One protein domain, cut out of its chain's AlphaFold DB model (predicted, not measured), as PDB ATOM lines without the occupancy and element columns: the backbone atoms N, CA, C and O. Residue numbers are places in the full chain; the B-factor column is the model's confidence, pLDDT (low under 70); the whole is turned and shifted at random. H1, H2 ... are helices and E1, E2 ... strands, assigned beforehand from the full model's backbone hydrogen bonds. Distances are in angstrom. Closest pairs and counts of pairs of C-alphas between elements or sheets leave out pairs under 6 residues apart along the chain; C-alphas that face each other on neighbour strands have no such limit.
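AT A GLANCE: This is residues 46 to 61 and 78 to 216 of the 220 residues of an uncharacterized protein of Fragilariopsis cylindrus CCMP1102 (UniProt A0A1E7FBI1). A twisted sheet of five strands has two helices, H2 and H3, over one face and no named helix over the other, while H1 stands beside the edge strand E5. The short helices H4 and H5 make a small head off the sheet, and in the long link from H3 to E2, residues 140 to 141 pair with E3. The printed part has 155 residues, with five named helices and five named strands in the order H1 H2 E1 H3 E2 H4 H5 E3 E4 E5; the class is mixed, helices and strands. The sheet runs E3 E2 E1 E4 E5, all antiparallel. The whole is compact, with a radius of gyration of the C-alphas of 16.0 A, and spans 49 by 40 by 24 A.

HOW THE PARTS SIT: Start at H1, residues 46 to 59, which touches H2, residues 78 to 103, through residues 85 to 93 of H2 alone; the closest C-alphas, of Ala 48 and Ser 89, are 4.5 A apart, at a steep tilt of 53 degrees, opposite ways. Next come E1, residues 109 to 116, H3, residues 119 to 132, and E2, residues 156 to 161; look for N 114 and O 158 at 2.8 A between E1 and E2. H4, residues 168 to 174, and H5, residues 178 to 181, only just touch, with 3 pairs of C-alphas within 8 A, closest Ile 171 and Ala 180 at 6.5 A; neither is on the sheet. E3, residues 187 to 191, is the antiparallel neighbour of E2, with N 188 and O 159 at 2.8 A. E4, residues 198 to 204, pairs with E1, N 200 and O 113 at 2.8 A, and forms a hairpin with E5, residues 210 to 215, N 201 and O 213 at 2.8 A. H1 stands at the sheet's level, its height 3.0 A, with the C-alphas of Asp 56 and Met 214 closest to E5 at 5.1 A. H2 and H3 lie on the same face, two layers with the sheet, at heights of 10.3 A and 9.3 A. Every O i to N i+4 pair is within hydrogen-bond range in H2, H3 and H4; H1 has 8 of 10, and H5 is too short for one.

IN THESE COORDINATES: Find C-alpha 46 at (108.325, 127.800, 94.648); H1 runs 20.1 A from there. H2 measures 37.8 A, E1 22.1 A, H3 19.8 A and E4 19.5 A. E5 ends at C-alpha 215, (109.432, 128.511, 112.495).

THE WHOLE: The C-alphas farthest apart, of Asp 78 and Thr 169, are 51.0 A apart. Residues 62 to 77 are not printed, and C-alphas 61 and 78 are 21.7 A apart across this cut. The link from H3 to E2, 23 residues, is long. Confidence is under 70 at residues 60 to 61, 78 to 79, 165 to 172 and 174 to 181.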
ATOM      1  N   GLU A  46     108.963 129.100  94.489       96.62
ATOM      2  CA  GLU A  46     108.325 127.800  94.648       96.62
ATOM      3  C   GLU A  46     109.174 126.874  95.519       96.62
ATOM      4  O   GLU A  46     108.647 126.263  96.448       96.62
ATOM      5  N   GLU A  47     110.487 126.812  95.279       95.88
ATOM      6  CA  GLU A  47     111.388 125.967  96.066       95.88
ATOM      7  C   GLU A  47     111.530 126.474  97.505       95.88
ATOM      8  O   GLU A  47     111.395 125.693  98.449       95.88
ATOM      9  N   ALA A  48     111.714 127.786  97.695       97.06
ATOM     10  CA  ALA A  48     111.762 128.377  99.032       97.06
ATOM     11  C   ALA A  48     110.451 128.134  99.803       97.06
ATOM     12  O   ALA A  48     110.464 127.734 100.967       97.06
ATOM     13  N   SER A  49     109.308 128.325  99.138       96.88
ATOM     14  CA  SER A  49     107.983 128.094  99.723       96.88
ATOM     15  C   SER A  49     107.766 126.622 100.070       96.88
ATOM     16  O   SER A  49     107.179 126.321 101.111       96.88
ATOM     17  N   ARG A  50     108.250 125.693  99.233       95.56
ATOM     18  CA  ARG A  50     108.171 124.246  99.472       95.56
ATOM     19  C   ARG A  50     108.944 123.853 100.729       95.56
ATOM     20  O   ARG A  50     108.364 123.203 101.595       95.56
ATOM     21  N   ILE A  51     110.201 124.290 100.850       93.44
ATOM     22  CA  ILE A  51     111.054 124.012 102.018       93.44
ATOM     23  C   ILE A  51     110.393 124.535 103.300       93.44
ATOM     24  O   ILE A  51     110.267 123.798 104.276       93.44
ATOM     25  N   LEU A  52     109.903 125.779 103.291       94.62
ATOM     26  CA  LEU A  52     109.245 126.364 104.464       94.62
ATOM     27  C   LEU A  52     107.934 125.662 104.822       94.62
ATOM     28  O   LEU A  52     107.654 125.461 105.999       94.62
ATOM     29  N   SER A  53     107.159 125.236 103.824       93.12
ATOM     30  CA  SER A  53     105.927 124.469 104.047       93.12
ATOM     31  C   SER A  53     106.198 123.073 104.612       93.12
ATOM     32  O   SER A  53     105.369 122.524 105.334       93.12
ATOM     33  N   GLU A  54     107.323 122.452 104.255       90.00
ATOM     34  CA  GLU A  54     107.749 121.176 104.838       90.00
ATOM     35  C   GLU A  54     108.145 121.357 106.301       90.00
ATOM     36  O   GLU A  54     107.681 120.591 107.142       90.00
ATOM     37  N   PHE A  55     108.896 122.413 106.614       87.44
ATOM     38  CA  PHE A  55     109.241 122.783 107.985       87.44
ATOM     39  C   PHE A  55     108.020 123.098 108.855       87.44
ATOM     40  O   PHE A  55     107.914 122.587 109.967       87.44
ATOM     41  N   ASP A  56     107.080 123.890 108.341       87.56
ATOM     42  CA  ASP A  56     105.873 124.318 109.060       87.56
ATOM     43  C   ASP A  56     105.065 123.127 109.605       87.56
ATOM     44  O   ASP A  56     104.613 123.138 110.750       87.56
ATOM     45  N   LYS A  57     104.987 122.029 108.836       84.62
ATOM     46  CA  LYS A  57     104.321 120.785 109.259       84.62
ATOM     47  C   LYS A  57     104.920 120.186 110.531       84.62
ATOM     48  O   LYS A  57     104.192 119.522 111.262       84.62
ATOM     49  N   PHE A  58     106.211 120.397 110.790       77.19
ATOM     50  CA  PHE A  58     106.891 119.867 111.973       77.19
ATOM     51  C   PHE A  58     106.768 120.757 113.212       77.19
ATOM     52  O   PHE A  58     106.919 120.269 114.329       77.19
ATOM     53  N   TYR A  59     106.487 122.047 113.033       73.25
ATOM     54  CA  TYR A  59     106.479 123.027 114.126       73.25
ATOM     55  C   TYR A  59     105.088 123.547 114.476       73.25
ATOM     56  O   TYR A  59     104.896 124.111 115.555       73.25
ATOM     57  N   ASN A  60     104.104 123.324 113.610       68.81
ATOM     58  CA  ASN A  60     102.716 123.616 113.907       68.81
ATOM     59  C   ASN A  60     102.059 122.406 114.617       68.81
ATOM     60  O   ASN A  60     101.846 121.370 113.976       68.81
ATOM     61  N   PRO A  61     101.704 122.508 115.916       58.66
ATOM     62  CA  PRO A  61     101.119 121.404 116.683       58.66
ATOM     63  C   PRO A  61      99.744 120.950 116.166       58.66
ATOM     64  O   PRO A  61      99.343 119.821 116.444       58.66
ATOM     65  N   ASP A  78     121.924 115.975 109.515       61.69
ATOM     66  CA  ASP A  78     120.710 116.335 108.777       61.69
ATOM     67  C   ASP A  78     120.025 117.572 109.379       61.69
ATOM     68  O   ASP A  78     119.477 118.384 108.629       61.69
ATOM     69  N   ASP A  79     120.116 117.783 110.696       67.69
ATOM     70  CA  ASP A  79     119.494 118.937 111.363       67.69
ATOM     71  C   ASP A  79     120.170 120.263 110.961       67.69
ATOM     72  O   ASP A  79     119.507 121.229 110.571       67.69
ATOM     73  N   ASP A  80     121.507 120.277 110.893       70.81
ATOM     74  CA  ASP A  80     122.289 121.439 110.449       70.81
ATOM     75  C   ASP A  80     122.000 121.826 108.987       70.81
ATOM     76  O   ASP A  80     121.927 123.013 108.626       70.81
ATOM     77  N   ARG A  81     121.812 120.829 108.110       70.25
ATOM     78  CA  ARG A  81     121.469 121.062 106.697       70.25
ATOM     79  C   ARG A  81     120.061 121.609 106.547       70.25
ATOM     80  O   ARG A  81     119.869 122.572 105.800       70.25
ATOM     81  N   ASN A  82     119.111 121.030 107.272       78.38
ATOM     82  CA  ASN A  82     117.724 121.468 107.261       78.38
ATOM     83  C   ASN A  82     117.633 122.917 107.766       78.38
ATOM     84  O   ASN A  82     117.021 123.759 107.104       78.38
ATOM     85  N   ASN A  83     118.318 123.253 108.862       84.69
ATOM     86  CA  ASN A  83     118.350 124.619 109.387       84.69
ATOM     87  C   ASN A  83     119.007 125.607 108.402       84.69
ATOM     88  O   ASN A  83     118.528 126.724 108.195       84.69
ATOM     89  N   THR A  84     120.064 125.182 107.702       90.88
ATOM     90  CA  THR A  84     120.695 126.001 106.655       90.88
ATOM     91  C   THR A  84     119.720 126.310 105.513       90.88
ATOM     92  O   THR A  84     119.629 127.462 105.076       90.88
ATOM     93  N   GLN A  85     118.967 125.313 105.039       92.56
ATOM     94  CA  GLN A  85     117.969 125.494 103.978       92.56
ATOM     95  C   GLN A  85     116.786 126.356 104.434       92.56
ATOM     96  O   GLN A  85     116.313 127.199 103.665       92.56
ATOM     97  N   LEU A  86     116.350 126.206 105.688       93.62
ATOM     98  CA  LEU A  86     115.330 127.048 106.310       93.62
ATOM     99  C   LEU A  86     115.745 128.525 106.263       93.62
ATOM    100  O   LEU A  86     115.048 129.363 105.685       93.62
ATOM    101  N   VAL A  87     116.928 128.831 106.801       96.06
ATOM    102  CA  VAL A  87     117.489 130.187 106.844       96.06
ATOM    103  C   VAL A  87     117.645 130.780 105.443       96.06
ATOM    104  O   VAL A  87     117.309 131.947 105.215       96.06
ATOM    105  N   GLN A  88     118.148 129.994 104.491       96.25
ATOM    106  CA  GLN A  88     118.314 130.440 103.109       96.25
ATOM    107  C   GLN A  88     116.969 130.725 102.431       96.25
ATOM    108  O   GLN A  88     116.859 131.726 101.725       96.25
ATOM    109  N   SER A  89     115.937 129.920 102.696       97.31
ATOM    110  CA  SER A  89     114.597 130.103 102.122       97.31
ATOM    111  C   SER A  89     113.933 131.377 102.643       97.31
ATOM    112  O   SER A  89     113.394 132.162 101.861       97.31
ATOM    113  N   ILE A  90     114.047 131.642 103.952       98.00
ATOM    114  CA  ILE A  90     113.556 132.883 104.571       98.00
ATOM    115  C   ILE A  90     114.271 134.094 103.966       98.00
ATOM    116  O   ILE A  90     113.621 135.059 103.558       98.00
ATOM    117  N   ARG A  91     115.608 134.046 103.870       98.12
ATOM    118  CA  ARG A  91     116.405 135.131 103.272       98.12
ATOM    119  C   ARG A  91     116.019 135.388 101.822       98.12
ATOM    120  O   ARG A  91     115.892 136.548 101.441       98.12
ATOM    121  N   PHE A  92     115.817 134.332 101.038       98.12
ATOM    122  CA  PHE A  92     115.434 134.440  99.635       98.12
ATOM    123  C   PHE A  92     114.083 135.152  99.477       98.12
ATOM    124  O   PHE A  92     114.012 136.186  98.812       98.12
ATOM    125  N   LEU A  93     113.035 134.678 100.161       98.25
ATOM    126  CA  LEU A  93     111.706 135.296 100.079       98.25
ATOM    127  C   LEU A  93     111.686 136.722 100.651       98.25
ATOM    128  O   LEU A  93     111.065 137.610 100.070       98.25
ATOM    129  N   SER A  94     112.403 136.969 101.751       97.81
ATOM    130  CA  SER A  94     112.554 138.313 102.324       97.81
ATOM    131  C   SER A  94     113.289 139.274 101.384       97.81
ATOM    132  O   SER A  94     112.981 140.469 101.359       97.81
ATOM    133  N   GLY A  95     114.263 138.768 100.621       97.62
ATOM    134  CA  GLY A  95     114.977 139.524  99.596       97.62
ATOM    135  C   GLY A  95     114.043 139.951  98.467       97.62
ATOM    136  O   GLY A  95     113.972 141.137  98.160       97.62
ATOM    137  N   ILE A  96     113.239 139.023  97.939       97.44
ATOM    138  CA  ILE A  96     112.246 139.333  96.895       97.44
ATOM    139  C   ILE A  96     111.215 140.345  97.400       97.44
ATOM    140  O   ILE A  96     110.932 141.323  96.713       97.44
ATOM    141  N   ALA A  97     110.692 140.166  98.615       96.25
ATOM    142  CA  ALA A  97     109.758 141.123  99.206       96.25
ATOM    143  C   ALA A  97     110.382 142.519  99.364       96.25
ATOM    144  O   ALA A  97     109.706 143.528  99.178       96.25
ATOM    145  N   THR A  98     111.672 142.588  99.697       95.50
ATOM    146  CA  THR A  98     112.399 143.860  99.781       95.50
ATOM    147  C   THR A  98     112.551 144.504  98.408       95.50
ATOM    148  O   THR A  98     112.233 145.682  98.270       95.50
ATOM    149  N   ASP A  99     112.937 143.736  97.390       95.88
ATOM    150  CA  ASP A  99     113.047 144.225  96.014       95.88
ATOM    151  C   ASP A  99     111.702 144.735  95.474       95.88
ATOM    152  O   ASP A  99     111.646 145.775  94.815       95.88
ATOM    153  N   ASP A 100     110.607 144.023  95.755       94.69
ATOM    154  CA  ASP A 100     109.257 144.437  95.372       94.69
ATOM    155  C   ASP A 100     108.872 145.762  96.048       94.69
ATOM    156  O   ASP A 100     108.418 146.681  95.363       94.69
ATOM    157  N   ARG A 101     109.157 145.908  97.348       91.19
ATOM    158  CA  ARG A 101     108.918 147.147  98.106       91.19
ATOM    159  C   ARG A 101     109.743 148.328  97.610       91.19
ATOM    160  O   ARG A 101     109.268 149.464  97.604       91.19
ATOM    161  N   ASP A 102     110.993 148.079  97.234       90.81
ATOM    162  CA  ASP A 102     111.899 149.114  96.741       90.81
ATOM    163  C   ASP A 102     111.459 149.625  95.358       90.81
ATOM    164  O   ASP A 102     111.667 150.798  95.031       90.81
ATOM    165  N   ARG A 103     110.795 148.776  94.559       92.12
ATOM    166  CA  ARG A 103     110.137 149.173  93.301       92.12
ATOM    167  C   ARG A 103     108.820 149.904  93.551       92.12
ATOM    168  O   ARG A 103     108.555 150.914  92.897       92.12
ATOM    169  N   ASP A 104     108.004 149.403  94.473       87.38
ATOM    170  CA  ASP A 104     106.734 149.999  94.877       87.38
ATOM    171  C   ASP A 104     106.518 149.843  96.387       87.38
ATOM    172  O   ASP A 104     106.210 148.771  96.892       87.38
ATOM    173  N   SER A 105     106.576 150.964  97.110       82.62
ATOM    174  CA  SER A 105     106.395 151.007  98.569       82.62
ATOM    175  C   SER A 105     105.068 150.424  99.086       82.62
ATOM    176  O   SER A 105     104.900 150.250 100.296       82.62
ATOM    177  N   THR A 106     104.093 150.184  98.205       81.12
ATOM    178  CA  THR A 106     102.805 149.590  98.566       81.12
ATOM    179  C   THR A 106     102.797 148.063  98.515       81.12
ATOM    180  O   THR A 106     101.949 147.476  99.194       81.12
ATOM    181  N   THR A 107     103.747 147.438  97.816       87.62
ATOM    182  CA  THR A 107     103.915 145.981  97.675       87.62
ATOM    183  C   THR A 107     105.134 145.494  98.470       87.62
ATOM    184  O   THR A 107     105.833 146.301  99.081       87.62
ATOM    185  N   GLY A 108     105.355 144.174  98.522       92.06
ATOM    186  CA  GLY A 108     106.564 143.591  99.111       92.06
ATOM    187  C   GLY A 108     106.665 143.774 100.628       92.06
ATOM    188  O   GLY A 108     107.137 144.795 101.134       92.06
ATOM    189  N   ARG A 109     106.206 142.798 101.414       93.25
ATOM    190  CA  ARG A 109     106.203 142.938 102.882       93.25
ATOM    191  C   ARG A 109     106.586 141.648 103.575       93.25
ATOM    192  O   ARG A 109     106.020 140.601 103.310       93.25
ATOM    193  N   CYS A 110     107.490 141.752 104.533       96.38
ATOM    194  CA  CYS A 110     107.667 140.764 105.590       96.38
ATOM    195  C   CYS A 110     106.910 141.214 106.840       96.38
ATOM    196  O   CYS A 110     107.108 142.345 107.308       96.38
ATOM    197  N   VAL A 111     106.091 140.324 107.386       96.25
ATOM    198  CA  VAL A 111     105.407 140.472 108.670       96.25
ATOM    199  C   VAL A 111     105.893 139.344 109.574       96.25
ATOM    200  O   VAL A 111     105.937 138.189 109.159       96.25
ATOM    201  N   LEU A 112     106.298 139.688 110.795       98.19
ATOM    202  CA  LEU A 112     106.746 138.714 111.790       98.19
ATOM    203  C   LEU A 112     105.765 138.709 112.959       98.19
ATOM    204  O   LEU A 112     105.406 139.771 113.462       98.19
ATOM    205  N   GLY A 113     105.357 137.526 113.402       98.00
ATOM    206  CA  GLY A 113     104.638 137.330 114.658       98.00
ATOM    207  C   GLY A 113     105.470 136.475 115.604       98.00
ATOM    208  O   GLY A 113     105.530 135.266 115.422       98.00
ATOM    209  N   VAL A 114     106.122 137.073 116.595       98.44
ATOM    210  CA  VAL A 114     106.997 136.360 117.538       98.44
ATOM    211  C   VAL A 114     106.202 135.978 118.779       98.44
ATOM    212  O   VAL A 114     105.844 136.852 119.563       98.44
ATOM    213  N   CYS A 115     105.960 134.686 118.986       97.69
ATOM    214  CA  CYS A 115     105.356 134.149 120.204       97.69
ATOM    215  C   CYS A 115     106.463 133.634 121.132       97.69
ATOM    216  O   CYS A 115     107.034 132.571 120.888       97.69
ATOM    217  N   ALA A 116     106.776 134.361 122.202       97.88
ATOM    218  CA  ALA A 116     107.919 134.076 123.072       97.88
ATOM    219  C   ALA A 116     107.499 133.845 124.534       97.88
ATOM    220  O   ALA A 116     106.464 134.351 124.965       97.88
ATOM    221  N   PRO A 117     108.280 133.086 125.329       97.56
ATOM    222  CA  PRO A 117     107.958 132.825 126.735       97.56
ATOM    223  C   PRO A 117     108.182 134.034 127.656       97.56
ATOM    224  O   PRO A 117     107.674 134.025 128.774       97.56
ATOM    225  N   SER A 118     108.930 135.044 127.205       97.38
ATOM    226  CA  SER A 118     109.165 136.294 127.928       97.38
ATOM    227  C   SER A 118     109.469 137.452 126.975       97.38
ATOM    228  O   SER A 118     109.799 137.232 125.801       97.38
ATOM    229  N   VAL A 119     109.398 138.684 127.492       96.62
ATOM    230  CA  VAL A 119     109.767 139.911 126.767       96.62
ATOM    231  C   VAL A 119     111.207 139.829 126.255       96.62
ATOM    232  O   VAL A 119     111.467 140.135 125.093       96.62
ATOM    233  N   GLU A 120     112.148 139.380 127.085       96.81
ATOM    234  CA  GLU A 120     113.573 139.322 126.747       96.81
ATOM    235  C   GLU A 120     113.829 138.410 125.548       96.81
ATOM    236  O   GLU A 120     114.531 138.809 124.616       96.81
ATOM    237  N   VAL A 121     113.226 137.215 125.552       98.06
ATOM    238  CA  VAL A 121     113.352 136.251 124.451       98.06
ATOM    239  C   VAL A 121     112.707 136.808 123.186       98.06
ATOM    240  O   VAL A 121     113.338 136.807 122.134       98.06
ATOM    241  N   GLY A 122     111.494 137.363 123.286       98.06
ATOM    242  CA  GLY A 122     110.798 137.940 122.134       98.06
ATOM    243  C   GLY A 122     111.588 139.073 121.476       98.06
ATOM    244  O   GLY A 122     111.721 139.114 120.252       98.06
ATOM    245  N   LEU A 123     112.178 139.964 122.278       97.69
ATOM    246  CA  LEU A 123     113.009 141.058 121.774       97.69
ATOM    247  C   LEU A 123     114.342 140.581 121.203       97.69
ATOM    248  O   LEU A 123     114.811 141.165 120.225       97.69
ATOM    249  N   ALA A 124     114.965 139.566 121.802       98.44
ATOM    250  CA  ALA A 124     116.180 138.966 121.260       98.44
ATOM    251  C   ALA A 124     115.908 138.353 119.878       98.44
ATOM    252  O   ALA A 124     116.588 138.721 118.918       98.44
ATOM    253  N   THR A 125     114.853 137.538 119.755       98.56
ATOM    254  CA  THR A 125     114.417 136.947 118.483       98.56
ATOM    255  C   THR A 125     114.088 138.023 117.451       98.56
ATOM    256  O   THR A 125     114.634 137.991 116.348       98.56
ATOM    257  N   LEU A 126     113.279 139.037 117.795       98.50
ATOM    258  CA  LEU A 126     112.952 140.118 116.857       98.50
ATOM    259  C   LEU A 126     114.215 140.836 116.355       98.50
ATOM    260  O   LEU A 126     114.350 141.093 115.158       98.50
ATOM    261  N   LYS A 127     115.160 141.151 117.250       98.31
ATOM    262  CA  LYS A 127     116.422 141.814 116.881       98.31
ATOM    263  C   LYS A 127     117.283 140.948 115.967       98.31
ATOM    264  O   LYS A 127     117.860 141.495 115.022       98.31
ATOM    265  N   ALA A 128     117.379 139.647 116.245       98.50
ATOM    266  CA  ALA A 128     118.130 138.699 115.427       98.50
ATOM    267  C   ALA A 128     117.552 138.636 114.009       98.50
ATOM    268  O   ALA A 128     118.264 138.922 113.047       98.50
ATOM    269  N   TRP A 129     116.238 138.431 113.889       98.44
ATOM    270  CA  TRP A 129     115.517 138.389 112.615       98.44
ATOM    271  C   TRP A 129     115.640 139.686 111.809       98.44
ATOM    272  O   TRP A 129     116.065 139.662 110.653       98.44
ATOM    273  N   VAL A 130     115.331 140.839 112.416       98.00
ATOM    274  CA  VAL A 130     115.427 142.150 111.743       98.00
ATOM    275  C   VAL A 130     116.853 142.422 111.264       98.00
ATOM    276  O   VAL A 130     117.050 142.974 110.183       98.00
ATOM    277  N   THR A 131     117.864 142.013 112.035       98.12
ATOM    278  CA  THR A 131     119.272 142.201 111.660       98.12
ATOM    279  C   THR A 131     119.699 141.242 110.552       98.12
ATOM    280  O   THR A 131     120.297 141.684 109.573       98.12
ATOM    281  N   ALA A 132     119.381 139.953 110.674       97.88
ATOM    282  CA  ALA A 132     119.785 138.917 109.727       97.88
ATOM    283  C   ALA A 132     119.140 139.079 108.344       97.88
ATOM    284  O   ALA A 132     119.744 138.694 107.342       97.88
ATOM    285  N   LEU A 133     117.937 139.652 108.298       97.69
ATOM    286  CA  LEU A 133     117.185 139.926 107.075       97.69
ATOM    287  C   LEU A 133     117.346 141.372 106.578       97.69
ATOM    288  O   LEU A 133     116.718 141.748 105.593       97.69
ATOM    289  N   ALA A 134     118.171 142.185 107.253       97.06
ATOM    290  CA  ALA A 134     118.374 143.605 106.954       97.06
ATOM    291  C   ALA A 134     117.056 144.400 106.823       97.06
ATOM    292  O   ALA A 134     116.931 145.304 105.997       97.06
ATOM    293  N   LEU A 135     116.063 144.059 107.649       96.25
ATOM    294  CA  LEU A 135     114.744 144.676 107.603       96.25
ATOM    295  C   LEU A 135     114.756 146.083 108.238       96.25
ATOM    296  O   LEU A 135     115.620 146.388 109.071       96.25
ATOM    297  N   PRO A 136     113.790 146.952 107.881       95.00
ATOM    298  CA  PRO A 136     113.653 148.270 108.491       95.00
ATOM    299  C   PRO A 136     113.533 148.202 110.019       95.00
ATOM    300  O   PRO A 136     112.875 147.329 110.575       95.00
ATOM    301  N   ARG A 137     114.146 149.161 110.715       94.81
ATOM    302  CA  ARG A 137     113.991 149.316 112.167       94.81
ATOM    303  C   ARG A 137     113.004 150.438 112.451       94.81
ATOM    304  O   ARG A 137     113.179 151.538 111.932       94.81
ATOM    305  N   GLY A 138     112.025 150.170 113.304       92.25
ATOM    306  CA  GLY A 138     111.040 151.146 113.754       92.25
ATOM    307  C   GLY A 138     110.882 151.154 115.268       92.25
ATOM    308  O   GLY A 138     111.742 150.671 116.012       92.25
ATOM    309  N   LEU A 139     109.793 151.767 115.717       91.75
ATOM    310  CA  LEU A 139     109.455 151.859 117.130       91.75
ATOM    311  C   LEU A 139     108.790 150.567 117.598       91.75
ATOM    312  O   LEU A 139     107.979 149.973 116.890       91.75
ATOM    313  N   LEU A 140     109.120 150.168 118.822       92.75
ATOM    314  CA  LEU A 140     108.396 149.126 119.524       92.75
ATOM    315  C   LEU A 140     107.343 149.772 120.421       92.75
ATOM    316  O   LEU A 140     107.675 150.499 121.356       92.75
ATOM    317  N   HIS A 141     106.085 149.480 120.130       91.19
ATOM    318  CA  HIS A 141     104.921 149.906 120.892       91.19
ATOM    319  C   HIS A 141     104.532 148.828 121.915       91.19
ATOM    320  O   HIS A 141     104.885 147.658 121.761       91.19
ATOM    321  N   GLY A 142     103.796 149.216 122.961       87.94
ATOM    322  CA  GLY A 142     103.263 148.277 123.959       87.94
ATOM    323  C   GLY A 142     104.201 147.949 125.127       87.94
ATOM    324  O   GLY A 142     103.870 147.102 125.950       87.94
ATOM    325  N   MET A 143     105.349 148.628 125.243       90.38
ATOM    326  CA  MET A 143     106.258 148.493 126.397       90.38
ATOM    327  C   MET A 143     106.082 149.572 127.469       90.38
ATOM    328  O   MET A 143     106.588 149.415 128.580       90.38
ATOM    329  N   ASP A 144     105.379 150.660 127.167       88.81
ATOM    330  CA  ASP A 144     105.113 151.745 128.102       88.81
ATOM    331  C   ASP A 144     103.694 152.292 127.932       88.81
ATOM    332  O   ASP A 144     103.051 152.139 126.889       88.81
ATOM    333  N   LYS A 145     103.202 152.940 128.985       84.00
ATOM    334  CA  LYS A 145     101.995 153.758 128.949       84.00
ATOM    335  C   LYS A 145     102.341 155.140 129.477       84.00
ATOM    336  O   LYS A 145     102.727 155.281 130.634       84.00
ATOM    337  N   ASP A 146     102.211 156.144 128.615       86.44
ATOM    338  CA  ASP A 146     102.532 157.541 128.928       86.44
ATOM    339  C   ASP A 146     103.980 157.725 129.438       86.44
ATOM    340  O   ASP A 146     104.240 158.509 130.353       86.44
ATOM    341  N   GLY A 147     104.940 156.983 128.865       86.50
ATOM    342  CA  GLY A 147     106.355 157.022 129.247       86.50
ATOM    343  C   GLY A 147     106.702 156.216 130.500       86.50
ATOM    344  O   GLY A 147     107.861 156.212 130.918       86.50
ATOM    345  N   VAL A 148     105.727 155.533 131.106       90.25
ATOM    346  CA  VAL A 148     105.940 154.634 132.244       90.25
ATOM    347  C   VAL A 148     106.031 153.194 131.734       90.25
ATOM    348  O   VAL A 148     105.044 152.701 131.180       90.25
ATOM    349  N   PRO A 149     107.173 152.501 131.914       90.38
ATOM    350  CA  PRO A 149     107.320 151.108 131.506       90.38
ATOM    351  C   PRO A 149     106.250 150.203 132.119       90.38
ATOM    352  O   PRO A 149     105.931 150.318 133.306       90.38
ATOM    353  N   LEU A 150     105.711 149.296 131.310       88.44
ATOM    354  CA  LEU A 150     104.776 148.273 131.756       88.44
ATOM    355  C   LEU A 150     105.542 147.082 132.340       88.44
ATOM    356  O   LEU A 150     106.522 146.615 131.763       88.44
ATOM    357  N   ASP A 151     105.065 146.572 133.472       91.31
ATOM    358  CA  ASP A 151     105.561 145.330 134.066       91.31
ATOM    359  C   ASP A 151     104.852 144.136 133.413       91.31
ATOM    360  O   ASP A 151     103.754 143.737 133.814       91.31
ATOM    361  N   ILE A 152     105.442 143.624 132.333       90.56
ATOM    362  CA  ILE A 152     104.898 142.510 131.554       90.56
ATOM    363  C   ILE A 152     105.616 141.233 131.975       90.56
ATOM    364  O   ILE A 152     106.757 140.986 131.589       90.56
ATOM    365  N   ASN A 153     104.916 140.410 132.751       92.00
ATOM    366  CA  ASN A 153     105.407 139.117 133.204       92.00
ATOM    367  C   ASN A 153     104.780 137.987 132.384       92.00
ATOM    368  O   ASN A 153     103.559 137.924 132.239       92.00
ATOM    369  N   GLY A 154     105.612 137.061 131.909       94.38
ATOM    370  CA  GLY A 154     105.169 135.876 131.177       94.38
ATOM    371  C   GLY A 154     105.239 136.015 129.652       94.38
ATOM    372  O   GLY A 154     105.994 136.848 129.144       94.38
ATOM    373  N   PRO A 155     104.505 135.162 128.915       97.31
ATOM    374  CA  PRO A 155     104.632 135.080 127.469       97.31
ATOM    375  C   PRO A 155     104.119 136.326 126.753       97.31
ATOM    376  O   PRO A 155     103.193 137.000 127.207       97.31
ATOM    377  N   VAL A 156     104.717 136.603 125.598       97.44
ATOM    378  CA  VAL A 156     104.412 137.777 124.779       97.44
ATOM    379  C   VAL A 156     104.245 137.404 123.316       97.44
ATOM    380  O   VAL A 156     104.817 136.422 122.834       97.44
ATOM    381  N   TYR A 157     103.485 138.235 122.618       97.88
ATOM    382  CA  TYR A 157     103.363 138.239 121.175       97.88
ATOM    383  C   TYR A 157     103.903 139.566 120.655       97.88
ATOM    384  O   TYR A 157     103.515 140.627 121.143       97.88
ATOM    385  N   ILE A 158     104.803 139.512 119.678       97.88
ATOM    386  CA  ILE A 158     105.327 140.705 119.017       97.88
ATOM    387  C   ILE A 158     104.973 140.647 117.539       97.88
ATOM    388  O   ILE A 158     105.499 139.809 116.807       97.88
ATOM    389  N   LYS A 159     104.114 141.561 117.092       96.88
ATOM    390  CA  LYS A 159     103.806 141.752 115.675       96.88
ATOM    391  C   LYS A 159     104.718 142.825 115.111       96.88
ATOM    392  O   LYS A 159     104.692 143.948 115.593       96.88
ATOM    393  N   TYR A 160     105.482 142.506 114.082       96.50
ATOM    394  CA  TYR A 160     106.369 143.423 113.372       96.50
ATOM    395  C   TYR A 160     105.950 143.517 111.903       96.50
ATOM    396  O   TYR A 160     105.587 142.505 111.299       96.50
ATOM    397  N   ASN A 161     106.038 144.711 111.312       93.19
ATOM    398  CA  ASN A 161     105.728 144.925 109.900       93.19
ATOM    399  C   ASN A 161     106.850 145.699 109.198       93.19
ATOM    400  O   ASN A 161     107.188 146.817 109.577       93.19
ATOM    401  N   SER A 162     107.417 145.121 108.140       93.31
ATOM    402  CA  SER A 162     108.424 145.799 107.312       93.31
ATOM    403  C   SER A 162     107.827 146.732 106.249       93.31
ATOM    404  O   SER A 162     108.569 147.445 105.574       93.31
ATOM    405  N   GLY A 163     106.504 146.720 106.076       84.44
ATOM    406  CA  GLY A 163     105.741 147.662 105.263       84.44
ATOM    407  C   GLY A 163     104.921 148.624 106.124       84.44
ATOM    408  O   GLY A 163     104.921 148.547 107.350       84.44
ATOM    409  N   GLY A 164     104.224 149.554 105.475       72.38
ATOM    410  CA  GLY A 164     103.457 150.593 106.158       72.38
ATOM    411  C   GLY A 164     103.395 151.886 105.356       72.38
ATOM    412  O   GLY A 164     104.171 152.086 104.422       72.38
ATOM    413  N   VAL A 165     102.459 152.773 105.692       66.06
ATOM    414  CA  VAL A 165     102.236 154.014 104.951       66.06
ATOM    415  C   VAL A 165     102.593 155.215 105.820       66.06
ATOM    416  O   VAL A 165     101.946 155.523 106.812       66.06
ATOM    417  N   TYR A 166     103.608 155.970 105.394       61.94
ATOM    418  CA  TYR A 166     104.181 157.072 106.174       61.94
ATOM    419  C   TYR A 166     103.231 158.248 106.462       61.94
ATOM    420  O   TYR A 166     103.530 159.072 107.327       61.94
ATOM    421  N   THR A 167     102.128 158.401 105.715       61.81
ATOM    422  CA  THR A 167     101.247 159.574 105.840       61.81
ATOM    423  C   THR A 167      99.770 159.237 105.666       61.81
ATOM    424  O   THR A 167      99.397 158.442 104.805       61.81
ATOM    425  N   PHE A 168      98.900 159.956 106.383       65.62
ATOM    426  CA  PHE A 168      97.443 159.901 106.193       65.62
ATOM    427  C   PHE A 168      97.007 160.175 104.746       65.62
ATOM    428  O   PHE A 168      96.011 159.625 104.282       65.62
ATOM    429  N   THR A 169      97.741 161.018 104.013       66.94
ATOM    430  CA  THR A 169      97.475 161.285 102.592       66.94
ATOM    431  C   THR A 169      97.695 160.037 101.748       66.94
ATOM    432  O   THR A 169      96.878 159.744 100.877       66.94
ATOM    433  N   ALA A 170      98.775 159.300 102.000       64.44
ATOM    434  CA  ALA A 170      99.054 158.062 101.292       64.44
ATOM    435  C   ALA A 170      98.067 156.951 101.692       64.44
ATOM    436  O   ALA A 170      97.606 156.249 100.804       64.44
ATOM    437  N   ILE A 171      97.627 156.884 102.958       65.69
ATOM    438  CA  ILE A 171      96.559 155.968 103.419       65.69
ATOM    439  C   ILE A 171      95.249 156.230 102.663       65.69
ATOM    440  O   ILE A 171      94.640 155.322 102.103       65.69
ATOM    441  N   ARG A 172      94.833 157.502 102.564       69.69
ATOM    442  CA  ARG A 172      93.619 157.891 101.820       69.69
ATOM    443  C   ARG A 172      93.708 157.589 100.325       69.69
ATOM    444  O   ARG A 172      92.680 157.337  99.709       69.69
ATOM    445  N   LYS A 173      94.908 157.660  99.740       70.50
ATOM    446  CA  LYS A 173      95.140 157.369  98.317       70.50
ATOM    447  C   LYS A 173      95.248 155.873  98.030       70.50
ATOM    448  O   LYS A 173      94.810 155.453  96.968       70.50
ATOM    449  N   SER A 174      95.821 155.095  98.946       67.94
ATOM    450  CA  SER A 174      95.972 153.645  98.796       67.94
ATOM    451  C   SER A 174      94.696 152.877  99.139       67.94
ATOM    452  O   SER A 174      94.563 151.724  98.746       67.94
ATOM    453  N   GLY A 175      93.766 153.492  99.882       66.50
ATOM    454  CA  GLY A 175      92.560 152.821 100.379       66.50
ATOM    455  C   GLY A 175      92.843 151.811 101.497       66.50
ATOM    456  O   GLY A 175      91.946 151.060 101.874       66.50
ATOM    457  N   GLN A 176      94.070 151.781 102.028       64.31
ATOM    458  CA  GLN A 176      94.456 150.892 103.123       64.31
ATOM    459  C   GLN A 176      93.903 151.427 104.464       64.31
ATOM    460  O   GLN A 176      93.768 152.636 104.647       64.31
ATOM    461  N   GLY A 177      93.521 150.533 105.385       63.97
ATOM    462  CA  GLY A 177      92.896 150.878 106.675       63.97
ATOM    463  C   GLY A 177      93.864 151.460 107.718       63.97
ATOM    464  O   GLY A 177      95.013 151.766 107.417       63.97
ATOM    465  N   PHE A 178      93.412 151.595 108.972       59.91
ATOM    466  CA  PHE A 178      94.230 152.128 110.079       59.91
ATOM    467  C   PHE A 178      95.515 151.319 110.345       59.91
ATOM    468  O   PHE A 178      96.503 151.904 110.780       59.91
ATOM    469  N   ASP A 179      95.554 150.029 109.997       57.38
ATOM    470  CA  ASP A 179      96.764 149.191 110.069       57.38
ATOM    471  C   ASP A 179      97.916 149.713 109.192       57.38
ATOM    472  O   ASP A 179      99.082 149.417 109.442       57.38
ATOM    473  N   ALA A 180      97.617 150.553 108.196       60.69
ATOM    474  CA  ALA A 180      98.618 151.216 107.371       60.69
ATOM    475  C   ALA A 180      99.326 152.388 108.075       60.69
ATOM    476  O   ALA A 180     100.247 152.956 107.495       60.69
ATOM    477  N   LEU A 181      98.920 152.770 109.294       66.12
ATOM    478  CA  LEU A 181      99.579 153.833 110.073       66.12
ATOM    479  C   LEU A 181     100.937 153.432 110.643       66.12
ATOM    480  O   LEU A 181     101.690 154.305 111.076       66.12
ATOM    481  N   TRP A 182     101.232 152.137 110.670       73.06
ATOM    482  CA  TRP A 182     102.514 151.638 111.135       73.06
ATOM    483  C   TRP A 182     103.592 152.142 110.183       73.06
ATOM    484  O   TRP A 182     103.428 152.087 108.960       73.06
ATOM    485  N   LYS A 183     104.684 152.678 110.727       86.19
ATOM    486  CA  LYS A 183     105.849 152.978 109.896       86.19
ATOM    487  C   LYS A 183     106.571 151.665 109.594       86.19
ATOM    488  O   LYS A 183     106.558 150.768 110.435       86.19
ATOM    489  N   PRO A 184     107.229 151.542 108.431       90.44
ATOM    490  CA  PRO A 184     108.084 150.399 108.158       90.44
ATOM    491  C   PRO A 184     109.074 150.152 109.296       90.44
ATOM    492  O   PRO A 184     109.834 151.042 109.679       90.44
ATOM    493  N   GLY A 185     109.049 148.932 109.819       92.69
ATOM    494  CA  GLY A 185     109.882 148.500 110.929       92.69
ATOM    495  C   GLY A 185     109.233 148.631 112.308       92.69
ATOM    496  O   GLY A 185     109.842 148.199 113.289       92.69
ATOM    497  N   ASP A 186     108.046 149.236 112.410       92.75
ATOM    498  CA  ASP A 186     107.319 149.316 113.675       92.75
ATOM    499  C   ASP A 186     106.844 147.924 114.115       92.75
ATOM    500  O   ASP A 186     106.492 147.056 113.304       92.75
ATOM    501  N   ALA A 187     106.815 147.734 115.431       94.56
ATOM    502  CA  ALA A 187     106.328 146.526 116.071       94.56
ATOM    503  C   ALA A 187     105.407 146.850 117.252       94.56
ATOM    504  O   ALA A 187     105.553 147.888 117.890       94.56
ATOM    505  N   MET A 188     104.492 145.942 117.575       94.12
ATOM    506  CA  MET A 188     103.644 145.988 118.766       94.12
ATOM    507  C   MET A 188     103.908 144.751 119.608       94.12
ATOM    508  O   MET A 188     103.882 143.644 119.072       94.12
ATOM    509  N   LEU A 189     104.131 144.944 120.904       94.75
ATOM    510  CA  LEU A 189     104.223 143.875 121.890       94.75
ATOM    511  C   LEU A 189     102.955 143.838 122.740       94.75
ATOM    512  O   LEU A 189     102.519 144.863 123.260       94.75
ATOM    513  N   GLU A 190     102.408 142.641 122.926       93.31
ATOM    514  CA  GLU A 190     101.255 142.391 123.790       93.31
ATOM    515  C   GLU A 190     101.492 141.136 124.649       93.31
ATOM    516  O   GLU A 190     102.224 140.229 124.230       93.31
ATOM    517  N   PRO A 191     100.893 141.044 125.853       94.19
ATOM    518  CA  PRO A 191     100.831 139.789 126.594       94.19
ATOM    519  C   PRO A 191     100.168 138.695 125.753       94.19
ATOM    520  O   PRO A 191      99.196 138.956 125.046       94.19
ATOM    521  N   TYR A 192     100.674 137.470 125.850       94.62
ATOM    522  CA  TYR A 192     100.211 136.350 125.040       94.62
ATOM    523  C   TYR A 192      99.824 135.160 125.913       94.62
ATOM    524  O   TYR A 192     100.606 134.679 126.729       94.62
ATOM    525  N   ASP A 193      98.601 134.677 125.731       93.19
ATOM    526  CA  ASP A 193      98.017 133.553 126.462       93.19
ATOM    527  C   ASP A 193      98.049 132.235 125.670       93.19
ATOM    528  O   ASP A 193      97.780 131.167 126.223       93.19
ATOM    529  N   GLY A 194      98.427 132.284 124.389       90.81
ATOM    530  CA  GLY A 194      98.536 131.105 123.542       90.81
ATOM    531  C   GLY A 194      99.715 130.192 123.901       90.81
ATOM    532  O   GLY A 194     100.674 130.556 124.594       90.81
ATOM    533  N   THR A 195      99.664 128.964 123.389       91.38
ATOM    534  CA  THR A 195     100.628 127.895 123.708       91.38
ATOM    535  C   THR A 195     101.804 127.820 122.738       91.38
ATOM    536  O   THR A 195     102.883 127.386 123.132       91.38
ATOM    537  N   TYR A 196     101.630 128.276 121.495       92.00
ATOM    538  CA  TYR A 196     102.680 128.243 120.473       92.00
ATOM    539  C   TYR A 196     103.893 129.107 120.854       92.00
ATOM    540  O   TYR A 196     103.737 130.196 121.413       92.00
ATOM    541  N   ARG A 197     105.104 128.636 120.545       94.38
ATOM    542  CA  ARG A 197     106.357 129.387 120.700       94.38
ATOM    543  C   ARG A 197     107.163 129.276 119.414       94.38
ATOM    544  O   ARG A 197     107.443 128.169 118.972       94.38
ATOM    545  N   GLY A 198     107.516 130.413 118.832       95.88
ATOM    546  CA  GLY A 198     108.130 130.481 117.509       95.88
ATOM    547  C   GLY A 198     107.824 131.795 116.805       95.88
ATOM    548  O   GLY A 198     107.342 132.750 117.421       95.88
ATOM    549  N   VAL A 199     108.122 131.842 115.514       97.44
ATOM    550  CA  VAL A 199     107.917 132.998 114.648       97.44
ATOM    551  C   VAL A 199     106.969 132.618 113.520       97.44
ATOM    552  O   VAL A 199     107.243 131.717 112.735       97.44
ATOM    553  N   TYR A 200     105.875 133.361 113.406       97.12
ATOM    554  CA  TYR A 200     105.102 133.451 112.178       97.12
ATOM    555  C   TYR A 200     105.871 134.321 111.192       97.12
ATOM    556  O   TYR A 200     105.910 135.543 111.348       97.12
ATOM    557  N   PHE A 201     106.493 133.705 110.195       97.88
ATOM    558  CA  PHE A 201     107.093 134.402 109.068       97.88
ATOM    559  C   PHE A 201     106.063 134.497 107.943       97.88
ATOM    560  O   PHE A 201     105.789 133.511 107.260       97.88
ATOM    561  N   GLN A 202     105.481 135.680 107.767       97.62
ATOM    562  CA  GLN A 202     104.590 135.984 106.653       97.62
ATOM    563  C   GLN A 202     105.316 136.859 105.632       97.62
ATOM    564  O   GLN A 202     105.983 137.836 105.986       97.62
ATOM    565  N   VAL A 203     105.147 136.525 104.355       96.75
ATOM    566  CA  VAL A 203     105.691 137.297 103.242       96.75
ATOM    567  C   VAL A 203     104.615 137.564 102.192       96.75
ATOM    568  O   VAL A 203     103.911 136.662 101.748       96.75
ATOM    569  N   GLU A 204     104.478 138.828 101.811       94.88
ATOM    570  CA  GLU A 204     103.593 139.299 100.749       94.88
ATOM    571  C   GLU A 204     104.449 139.698  99.550       94.88
ATOM    572  O   GLU A 204     105.254 140.632  99.637       94.88
ATOM    573  N   LEU A 205     104.269 138.984  98.441       95.69
ATOM    574  CA  LEU A 205     104.946 139.227  97.169       95.69
ATOM    575  C   LEU A 205     103.953 139.775  96.136       95.69
ATOM    576  O   LEU A 205     102.737 139.770  96.340       95.69
ATOM    577  N   THR A 206     104.466 140.245  95.003       94.50
ATOM    578  CA  THR A 206     103.645 140.763  93.895       94.50
ATOM    579  C   THR A 206     102.816 139.706  93.156       94.50
ATOM    580  O   THR A 206     101.919 140.070  92.396       94.50
ATOM    581  N   ASP A 207     103.059 138.416  93.397       93.75
ATOM    582  CA  ASP A 207     102.264 137.315  92.834       93.75
ATOM    583  C   ASP A 207     100.875 137.153  93.480       93.75
ATOM    584  O   ASP A 207     100.008 136.485  92.920       93.75
ATOM    585  N   GLY A 208     100.641 137.801  94.626       90.50
ATOM    586  CA  GLY A 208      99.365 137.778  95.335       90.50
ATOM    587  C   GLY A 208      99.069 136.478  96.089       90.50
ATOM    588  O   GLY A 208      97.967 136.342  96.625       90.50
ATOM    589  N   GLU A 209     100.011 135.533  96.165       95.69
ATOM    590  CA  GLU A 209      99.833 134.326  96.972       95.69
ATOM    591  C   GLU A 209     100.082 134.613  98.456       95.69
ATOM    592  O   GLU A 209     101.060 135.256  98.847       95.69
ATOM    593  N   PHE A 210      99.197 134.094  99.307       94.44
ATOM    594  CA  PHE A 210      99.356 134.189 100.753       94.44
ATOM    595  C   PHE A 210     100.397 133.179 101.244       94.44
ATOM    596  O   PHE A 210     100.213 131.971 101.084       94.44
ATOM    597  N   ARG A 211     101.467 133.670 101.880       96.69
ATOM    598  CA  ARG A 211     102.540 132.843 102.442       96.69
ATOM    599  C   ARG A 211     102.779 133.190 103.901       96.69
ATOM    600  O   ARG A 211     103.193 134.304 104.214       96.69
ATOM    601  N   GLN A 212     102.541 132.221 104.776       96.44
ATOM    602  CA  GLN A 212     102.831 132.301 106.202       96.44
ATOM    603  C   GLN A 212     103.335 130.944 106.687       96.44
ATOM    604  O   GLN A 212     102.707 129.928 106.402       96.44
ATOM    605  N   TYR A 213     104.435 130.950 107.434       95.94
ATOM    606  CA  TYR A 213     105.103 129.746 107.928       95.94
ATOM    607  C   TYR A 213     105.438 129.895 109.416       95.94
ATOM    608  O   TYR A 213     105.840 130.980 109.843       95.94
ATOM    609  N   MET A 214     105.276 128.830 110.201       94.75
ATOM    610  CA  MET A 214     105.700 128.757 111.601       94.75
ATOM    611  C   MET A 214     107.121 128.196 111.687       94.75
ATOM    612  O   MET A 214     107.398 127.107 111.188       94.75
ATOM    613  N   VAL A 215     108.026 128.921 112.343       94.25
ATOM    614  CA  VAL A 215     109.432 128.511 112.495       94.25
ATOM    615  C   VAL A 215     109.950 128.738 113.925       94.25
ATOM    616  O   VAL A 215     109.310 129.460 114.694       94.25
ATOM    617  N   PRO A 216     111.079 128.127 114.326       94.06
ATOM    618  CA  PRO A 216     111.641 128.283 115.671       94.06
ATOM    619  C   PRO A 216     112.028 129.724 116.057       94.06
ATOM    620  O   PRO A 216     112.230 130.600 115.217       94.06
TER     621      PRO A 216